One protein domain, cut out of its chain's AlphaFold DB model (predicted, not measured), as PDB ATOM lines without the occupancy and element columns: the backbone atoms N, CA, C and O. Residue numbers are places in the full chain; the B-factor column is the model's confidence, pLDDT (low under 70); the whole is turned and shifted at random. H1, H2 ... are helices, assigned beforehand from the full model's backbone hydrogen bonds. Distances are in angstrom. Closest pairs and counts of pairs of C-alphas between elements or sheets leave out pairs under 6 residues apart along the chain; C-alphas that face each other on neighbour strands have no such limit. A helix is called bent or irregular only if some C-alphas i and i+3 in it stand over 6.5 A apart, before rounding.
ATOM      1  N   GLU A  24    -116.476  55.386  62.434       90.44
ATOM      2  CA  GLU A  24    -115.413  55.504  63.441       90.44
ATOM      3  C   GLU A  24    -114.692  54.174  63.753       90.44
ATOM      4  O   GLU A  24    -113.458  54.179  63.755       90.44
ATOM      5  N   PRO A  25    -115.371  53.009  63.869       88.94
ATOM      6  CA  PRO A  25    -114.677  51.730  64.051       88.94
ATOM      7  C   PRO A  25    -113.718  51.377  62.901       88.94
ATOM      8  O   PRO A  25    -112.632  50.844  63.130       88.94
ATOM      9  N   ALA A  26    -114.089  51.697  61.657       91.38
ATOM     10  CA  ALA A  26    -113.243  51.447  60.490       91.38
ATOM     11  C   ALA A  26    -112.038  52.399  60.450       91.38
ATOM     12  O   ALA A  26    -110.923  51.977  60.145       91.38
ATOM     13  N   ARG A  27    -112.241  53.674  60.811       92.62
ATOM     14  CA  ARG A  27    -111.153  54.661  60.940       92.62
ATOM     15  C   ARG A  27    -110.162  54.268  62.032       92.62
ATOM     16  O   ARG A  27    -108.961  54.400  61.827       92.62
ATOM     17  N   HIS A  28    -110.655  53.741  63.150       92.50
ATOM     18  CA  HIS A  28    -109.802  53.233  64.218       92.50
ATOM     19  C   HIS A  28    -108.935  52.065  63.733       92.50
ATOM     20  O   HIS A  28    -107.731  52.068  63.951       92.50
ATOM     21  N   LYS A  29    -109.501  51.134  62.954       92.69
ATOM     22  CA  LYS A  29    -108.714  50.045  62.351       92.69
ATOM     23  C   LYS A  29    -107.676  50.522  61.338       92.69
ATOM     24  O   LYS A  29    -106.614  49.915  61.239       92.69
ATOM     25  N   LEU A  30    -107.951  51.594  60.595       93.88
ATOM     26  CA  LEU A  30    -106.936  52.225  59.747       93.88
ATOM     27  C   LEU A  30    -105.795  52.805  60.595       93.88
ATOM     28  O   LEU A  30    -104.631  52.608  60.255       93.88
ATOM     29  N   LEU A  31    -106.123  53.482  61.698       94.69
ATOM     30  CA  LEU A  31    -105.132  54.026  62.626       94.69
ATOM     31  C   LEU A  31    -104.275  52.917  63.254       94.69
ATOM     32  O   LEU A  31    -103.057  53.068  63.301       94.69
ATOM     33  N   ASP A  32    -104.888  51.795  63.646       94.38
ATOM     34  CA  ASP A  32    -104.187  50.602  64.140       94.38
ATOM     35  C   ASP A  32    -103.144  50.116  63.122       94.38
ATOM     36  O   ASP A  32    -101.984  49.913  63.466       94.38
ATOM     37  N   VAL A  33    -103.532  49.981  61.846       94.62
ATOM     38  CA  VAL A  33    -102.618  49.555  60.771       94.62
ATOM     39  C   VAL A  33    -101.460  50.534  60.602       94.62
ATOM     40  O   VAL A  33    -100.319  50.102  60.467       94.62
ATOM     41  N   ILE A  34    -101.735  51.840  60.611       94.19
ATOM     42  CA  ILE A  34    -100.692  52.867  60.491       94.19
ATOM     43  C   ILE A  34     -99.723  52.783  61.676       94.19
ATOM     44  O   ILE A  34     -98.513  52.824  61.466       94.19
ATOM     45  N   GLY A  35    -100.240  52.634  62.898       94.19
ATOM     46  CA  GLY A  35     -99.431  52.511  64.111       94.19
ATOM     47  C   GLY A  35     -98.552  51.261  64.112       94.19
ATOM     48  O   GLY A  35     -97.351  51.359  64.348       94.19
ATOM     49  N   ASP A  36     -99.122  50.104  63.775       94.62
ATOM     50  CA  ASP A  36     -98.389  48.836  63.719       94.62
ATOM     51  C   ASP A  36     -97.298  48.865  62.627       94.62
ATOM     52  O   ASP A  36     -96.182  48.395  62.834       94.62
ATOM     53  N   VAL A  37     -97.585  49.457  61.461       93.50
ATOM     54  CA  VAL A  37     -96.609  49.602  60.365       93.50
ATOM     55  C   VAL A  37     -95.519  50.626  60.703       93.50
ATOM     56  O   VAL A  37     -94.376  50.467  60.274       93.50
ATOM     57  N   ALA A  38     -95.820  51.645  61.511       93.50
ATOM     58  CA  ALA A  38     -94.820  52.606  61.970       93.50
ATOM     59  C   ALA A  38     -93.707  51.955  62.819       93.50
ATOM     60  O   ALA A  38     -92.603  52.497  62.885       93.50
ATOM     61  N   LEU A  39     -93.945  50.764  63.392       93.06
ATOM     62  CA  LEU A  39     -92.934  49.990  64.126       93.06
ATOM     63  C   LEU A  39     -91.751  49.532  63.258       93.06
ATOM     64  O   LEU A  39     -90.718  49.154  63.803       93.06
ATOM     65  N   VAL A  40     -91.860  49.605  61.926       92.75
ATOM     66  CA  VAL A  40     -90.727  49.394  61.004       92.75
ATOM     67  C   VAL A  40     -89.596  50.409  61.250       92.75
ATOM     68  O   VAL A  40     -88.444  50.146  60.911       92.75
ATOM     69  N   GLY A  41     -89.893  51.576  61.840       90.88
ATOM     70  CA  GLY A  41     -88.884  52.577  62.212       90.88
ATOM     71  C   GLY A  41     -88.284  53.348  61.030       90.88
ATOM     72  O   GLY A  41     -87.282  54.044  61.183       90.88
ATOM     73  N   ARG A  42     -88.878  53.234  59.837       88.38
ATOM     74  CA  ARG A  42     -88.455  53.929  58.613       88.38
ATOM     75  C   ARG A  42     -89.665  54.441  57.840       88.38
ATOM     76  O   ARG A  42     -90.759  53.891  57.937       88.38
ATOM     77  N   PHE A  43     -89.456  55.482  57.036       88.94
ATOM     78  CA  PHE A  43     -90.495  55.986  56.144       88.94
ATOM     79  C   PHE A  43     -90.731  55.013  54.990       88.94
ATOM     80  O   PHE A  43     -89.831  54.739  54.198       88.94
ATOM     81  N   ILE A  44     -91.965  54.529  54.882       88.12
ATOM     82  CA  ILE A  44     -92.394  53.650  53.797       88.12
ATOM     83  C   ILE A  44     -93.040  54.510  52.717       88.12
ATOM     84  O   ILE A  44     -94.067  55.151  52.942       88.12
ATOM     85  N   LYS A  45     -92.455  54.500  51.518       89.81
ATOM     86  CA  LYS A  45     -93.061  55.093  50.325       89.81
ATOM     87  C   LYS A  45     -93.715  53.982  49.510       89.81
ATOM     88  O   LYS A  45     -93.039  53.273  48.774       89.81
ATOM     89  N   GLY A  46     -95.029  53.826  49.646       89.69
ATOM     90  CA  GLY A  46     -95.764  52.775  48.946       89.69
ATOM     91  C   GLY A  46     -97.263  52.796  49.216       89.69
ATOM     92  O   GLY A  46     -97.778  53.680  49.898       89.69
ATOM     93  N   LYS A  47     -97.964  51.801  48.668       93.25
ATOM     94  CA  LYS A  47     -99.400  51.584  48.871       93.25
ATOM     95  C   LYS A  47     -99.609  50.293  49.655       93.25
ATOM     96  O   LYS A  47     -99.172  49.235  49.218       93.25
ATOM     97  N   ILE A  48    -100.321  50.379  50.774       91.56
ATOM     98  CA  ILE A  48    -100.688  49.224  51.600       91.56
ATOM     99  C   ILE A  48    -102.171  48.931  51.374       91.56
ATOM    100  O   ILE A  48    -103.007  49.833  51.443       91.56
ATOM    101  N   ILE A  49    -102.497  47.672  51.090       93.00
ATOM    102  CA  ILE A  49    -103.873  47.185  50.963       93.00
ATOM    103  C   ILE A  49    -104.067  46.118  52.034       93.00
ATOM    104  O   ILE A  49    -103.348  45.123  52.050       93.00
ATOM    105  N   ALA A  50    -105.034  46.325  52.927       92.12
ATOM    106  CA  ALA A  50    -105.321  45.409  54.022       92.12
ATOM    107  C   ALA A  50    -106.802  45.016  54.028       92.12
ATOM    108  O   ALA A  50    -107.683  45.874  53.964       92.12
ATOM    109  N   TYR A  51    -107.074  43.717  54.150       93.19
ATOM    110  CA  TYR A  51    -108.423  43.166  54.266       93.19
ATOM    111  C   TYR A  51    -108.607  42.582  55.662       93.19
ATOM    112  O   TYR A  51    -107.868  41.681  56.048       93.19
ATOM    113  N   ARG A  52    -109.593  43.093  56.414       90.94
ATOM    114  CA  ARG A  52    -109.863  42.699  57.813       90.94
ATOM    115  C   ARG A  52    -108.582  42.701  58.679       90.94
ATOM    116  O   ARG A  52    -108.218  41.662  59.230       90.94
ATOM    117  N   PRO A  53    -107.879  43.847  58.776       90.12
ATOM    118  CA  PRO A  53    -106.607  43.922  59.483       90.12
ATOM    119  C   PRO A  53    -106.761  43.690  60.988       90.12
ATOM    120  O   PRO A  53    -107.797  43.988  61.588       90.12
ATOM    121  N   GLY A  54    -105.680  43.221  61.604       91.62
ATOM    122  CA  GLY A  54    -105.560  43.088  63.051       91.62
ATOM    123  C   GLY A  54    -104.096  43.077  63.473       91.62
ATOM    124  O   GLY A  54    -103.226  42.715  62.680       91.62
ATOM    125  N   HIS A  55    -103.834  43.425  64.735       93.25
ATOM    126  CA  HIS A  55    -102.478  43.681  65.238       93.25
ATOM    127  C   HIS A  55    -101.483  42.559  64.945       93.25
ATOM    128  O   HIS A  55    -100.359  42.810  64.529       93.25
ATOM    129  N   ARG A  56    -101.896  41.293  65.086       93.88
ATOM    130  CA  ARG A  56    -101.015  40.152  64.799       93.88
ATOM    131  C   ARG A  56    -100.542  40.131  63.342       93.88
ATOM    132  O   ARG A  56     -99.361  39.913  63.099       93.88
ATOM    133  N   VAL A  57    -101.448  40.333  62.385       94.00
ATOM    134  CA  VAL A  57    -101.105  40.310  60.952       94.00
ATOM    135  C   VAL A  57    -100.279  41.541  60.589       94.00
ATOM    136  O   VAL A  57     -99.279  41.407  59.889       94.00
ATOM    137  N   ASN A  58    -100.645  42.709  61.118       94.50
ATOM    138  CA  ASN A  58     -99.924  43.956  60.877       94.50
ATOM    139  C   ASN A  58     -98.478  43.881  61.400       94.50
ATOM    140  O   ASN A  58     -97.546  44.217  60.676       94.50
ATOM    141  N   ASN A  59     -98.277  43.351  62.612       94.12
ATOM    142  CA  ASN A  59     -96.947  43.169  63.197       94.12
ATOM    143  C   ASN A  59     -96.098  42.160  62.417       94.12
ATOM    144  O   ASN A  59     -94.910  42.387  62.204       94.12
ATOM    145  N   LEU A  60     -96.689  41.049  61.964       94.38
ATOM    146  CA  LEU A  60     -95.982  40.088  61.111       94.38
ATOM    147  C   LEU A  60     -95.560  40.721  59.781       94.38
ATOM    148  O   LEU A  60     -94.455  40.469  59.307       94.38
ATOM    149  N   PHE A  61     -96.421  41.553  59.198       93.94
ATOM    150  CA  PHE A  61     -96.107  42.307  57.990       93.94
ATOM    151  C   PHE A  61     -94.970  43.314  58.225       93.94
ATOM    152  O   PHE A  61     -94.006  43.316  57.466       93.94
ATOM    153  N   ALA A  62     -95.023  44.091  59.309       93.38
ATOM    154  CA  ALA A  62     -93.965  45.030  59.686       93.38
ATOM    155  C   ALA A  62     -92.606  44.334  59.887       93.38
ATOM    156  O   ALA A  62     -91.597  44.790  59.352       93.38
ATOM    157  N   ARG A  63     -92.571  43.189  60.583       93.56
ATOM    158  CA  ARG A  63     -91.336  42.404  60.773       93.56
ATOM    159  C   ARG A  63     -90.746  41.920  59.450       93.56
ATOM    160  O   ARG A  63     -89.551  42.079  59.238       93.56
ATOM    161  N   LYS A  64     -91.585  41.416  58.538       93.12
ATOM    162  CA  LYS A  64     -91.139  41.013  57.197       93.12
ATOM    163  C   LYS A  64     -90.533  42.168  56.406       93.12
ATOM    164  O   LYS A  64     -89.544  41.960  55.715       93.12
ATOM    165  N   ILE A  65     -91.095  43.374  56.516       91.44
ATOM    166  CA  ILE A  65     -90.510  44.559  55.875       91.44
ATOM    167  C   ILE A  65     -89.092  44.789  56.404       91.44
ATOM    168  O   ILE A  65     -88.175  44.935  55.606       91.44
ATOM    169  N   VAL A  66     -88.897  44.776  57.726       90.88
ATOM    170  CA  VAL A  66     -87.568  44.963  58.334       90.88
ATOM    171  C   VAL A  66     -86.577  43.898  57.846       90.88
ATOM    172  O   VAL A  66     -85.489  44.253  57.398       90.88
ATOM    173  N   GLU A  67     -86.974  42.622  57.843       90.88
ATOM    174  CA  GLU A  67     -86.143  41.506  57.359       90.88
ATOM    175  C   GLU A  67     -85.713  41.692  55.888       90.88
ATOM    176  O   GLU A  67     -84.548  41.485  55.532       90.88
ATOM    177  N   GLN A  68     -86.634  42.126  55.019       88.56
ATOM    178  CA  GLN A  68     -86.321  42.399  53.612       88.56
ATOM    179  C   GLN A  68     -85.384  43.604  53.453       88.56
ATOM    180  O   GLN A  68     -84.447  43.551  52.656       88.56
ATOM    181  N   MET A  69     -85.579  44.663  54.243       83.38
ATOM    182  CA  MET A  69     -84.730  45.857  54.199       83.38
ATOM    183  C   MET A  69     -83.285  45.571  54.622       83.38
ATOM    184  O   MET A  69     -82.356  46.124  54.033       83.38
ATOM    185  N   GLU A  70     -83.078  44.718  55.628       79.56
ATOM    186  CA  GLU A  70     -81.737  44.289  56.044       79.56
ATOM    187  C   GLU A  70     -81.050  43.480  54.939       79.56
ATOM    188  O   GLU A  70     -79.889  43.737  54.616       79.56
ATOM    189  N   THR A  71     -81.798  42.585  54.289       74.19
ATOM    190  CA  THR A  71     -81.298  41.731  53.202       74.19
ATOM    191  C   THR A  71     -80.898  42.542  51.959       74.19
ATOM    192  O   THR A  71     -79.847  42.291  51.367       74.19
ATOM    193  N   GLU A  72     -81.683  43.551  51.571       63.34
ATOM    194  CA  GLU A  72     -81.423  44.378  50.378       63.34
ATOM    195  C   GLU A  72     -80.314  45.428  50.590       63.34
ATOM    196  O   GLU A  72     -79.631  45.822  49.637       63.34
ATOM    197  N   SER A  73     -80.087  45.865  51.836       53.88
ATOM    198  CA  SER A  73     -79.138  46.943  52.160       53.88
ATOM    199  C   SER A  73     -77.669  46.629  51.844       53.88
ATOM    200  O   SER A  73     -76.865  47.553  51.709       53.88
ATOM    201  N   VAL A  74     -77.309  45.355  51.659       52.81
ATOM    202  CA  VAL A  74     -75.924  44.946  51.371       52.81
ATOM    203  C   VAL A  74     -75.643  44.840  49.864       52.81
ATOM    204  O   VAL A  74     -74.494  45.012  49.457       52.81
TER     205      VAL A  74
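What this domain is: This is residues 24 to 74 of the 84 residues of an uncharacterized protein of bioreactor metagenome (UniProt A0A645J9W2). Two helices running the same way lie side by side but shifted lengthwise, the last part of H1 beside the first part of H2, and together they make a rod. Between them a long loop, residues 39 to 54, leaves the last residue of H1 and folds back to the beginning of H2. The printed part has 51 residues with two named helices, H1 then H2, and no named strand; the class is all helix. It is only just compact, close to loose, with a radius of gyration of the C-alphas of 11.7 A and spans of 42 by 20 by 16 A.

How they stand to each other: H1, residues 24 to 38, touches H2, residues 55 to 72, with 12 pairs of C-alphas within 8 A. The closest C-alphas of the two are those of Val 37 and Ala 62, 5.3 A apart. H1 touches with residues 32 to 38 alone, and H2 with residues 55 to 62 alone. Their lines stand at a shallow tilt of 29 degrees, and they run the same way. Their centres are 17.0 A apart. In both H1 and H2 every O i to N i+4 pair is within hydrogen-bond range.

Where its parts are: H1 begins at Glu 24, with its C-alpha at (-115.413, 55.504, 63.441), and ends at Ala 38, 20.8 A from first to last C-alpha. The long link of 16 residues follows. H2 begins at His 55, C-alpha at (-102.478, 43.681, 65.238), and ends at Glu 72, C-alpha at (-81.423, 44.378, 50.378), 25.8 A from first to last C-alpha. Neither helix is bent.

The domain as a whole: The two C-alphas farthest apart are those of Glu 24 and Val 74, the first and last printed residues, at 42.6 A. The printed part has no cut. The C-alphas of residues 39 to 54 lie 7 to 14 A from the mean of the C-alphas. The mean pLDDT of the printed part is 89.4, and residues 72 to 74 are under 70.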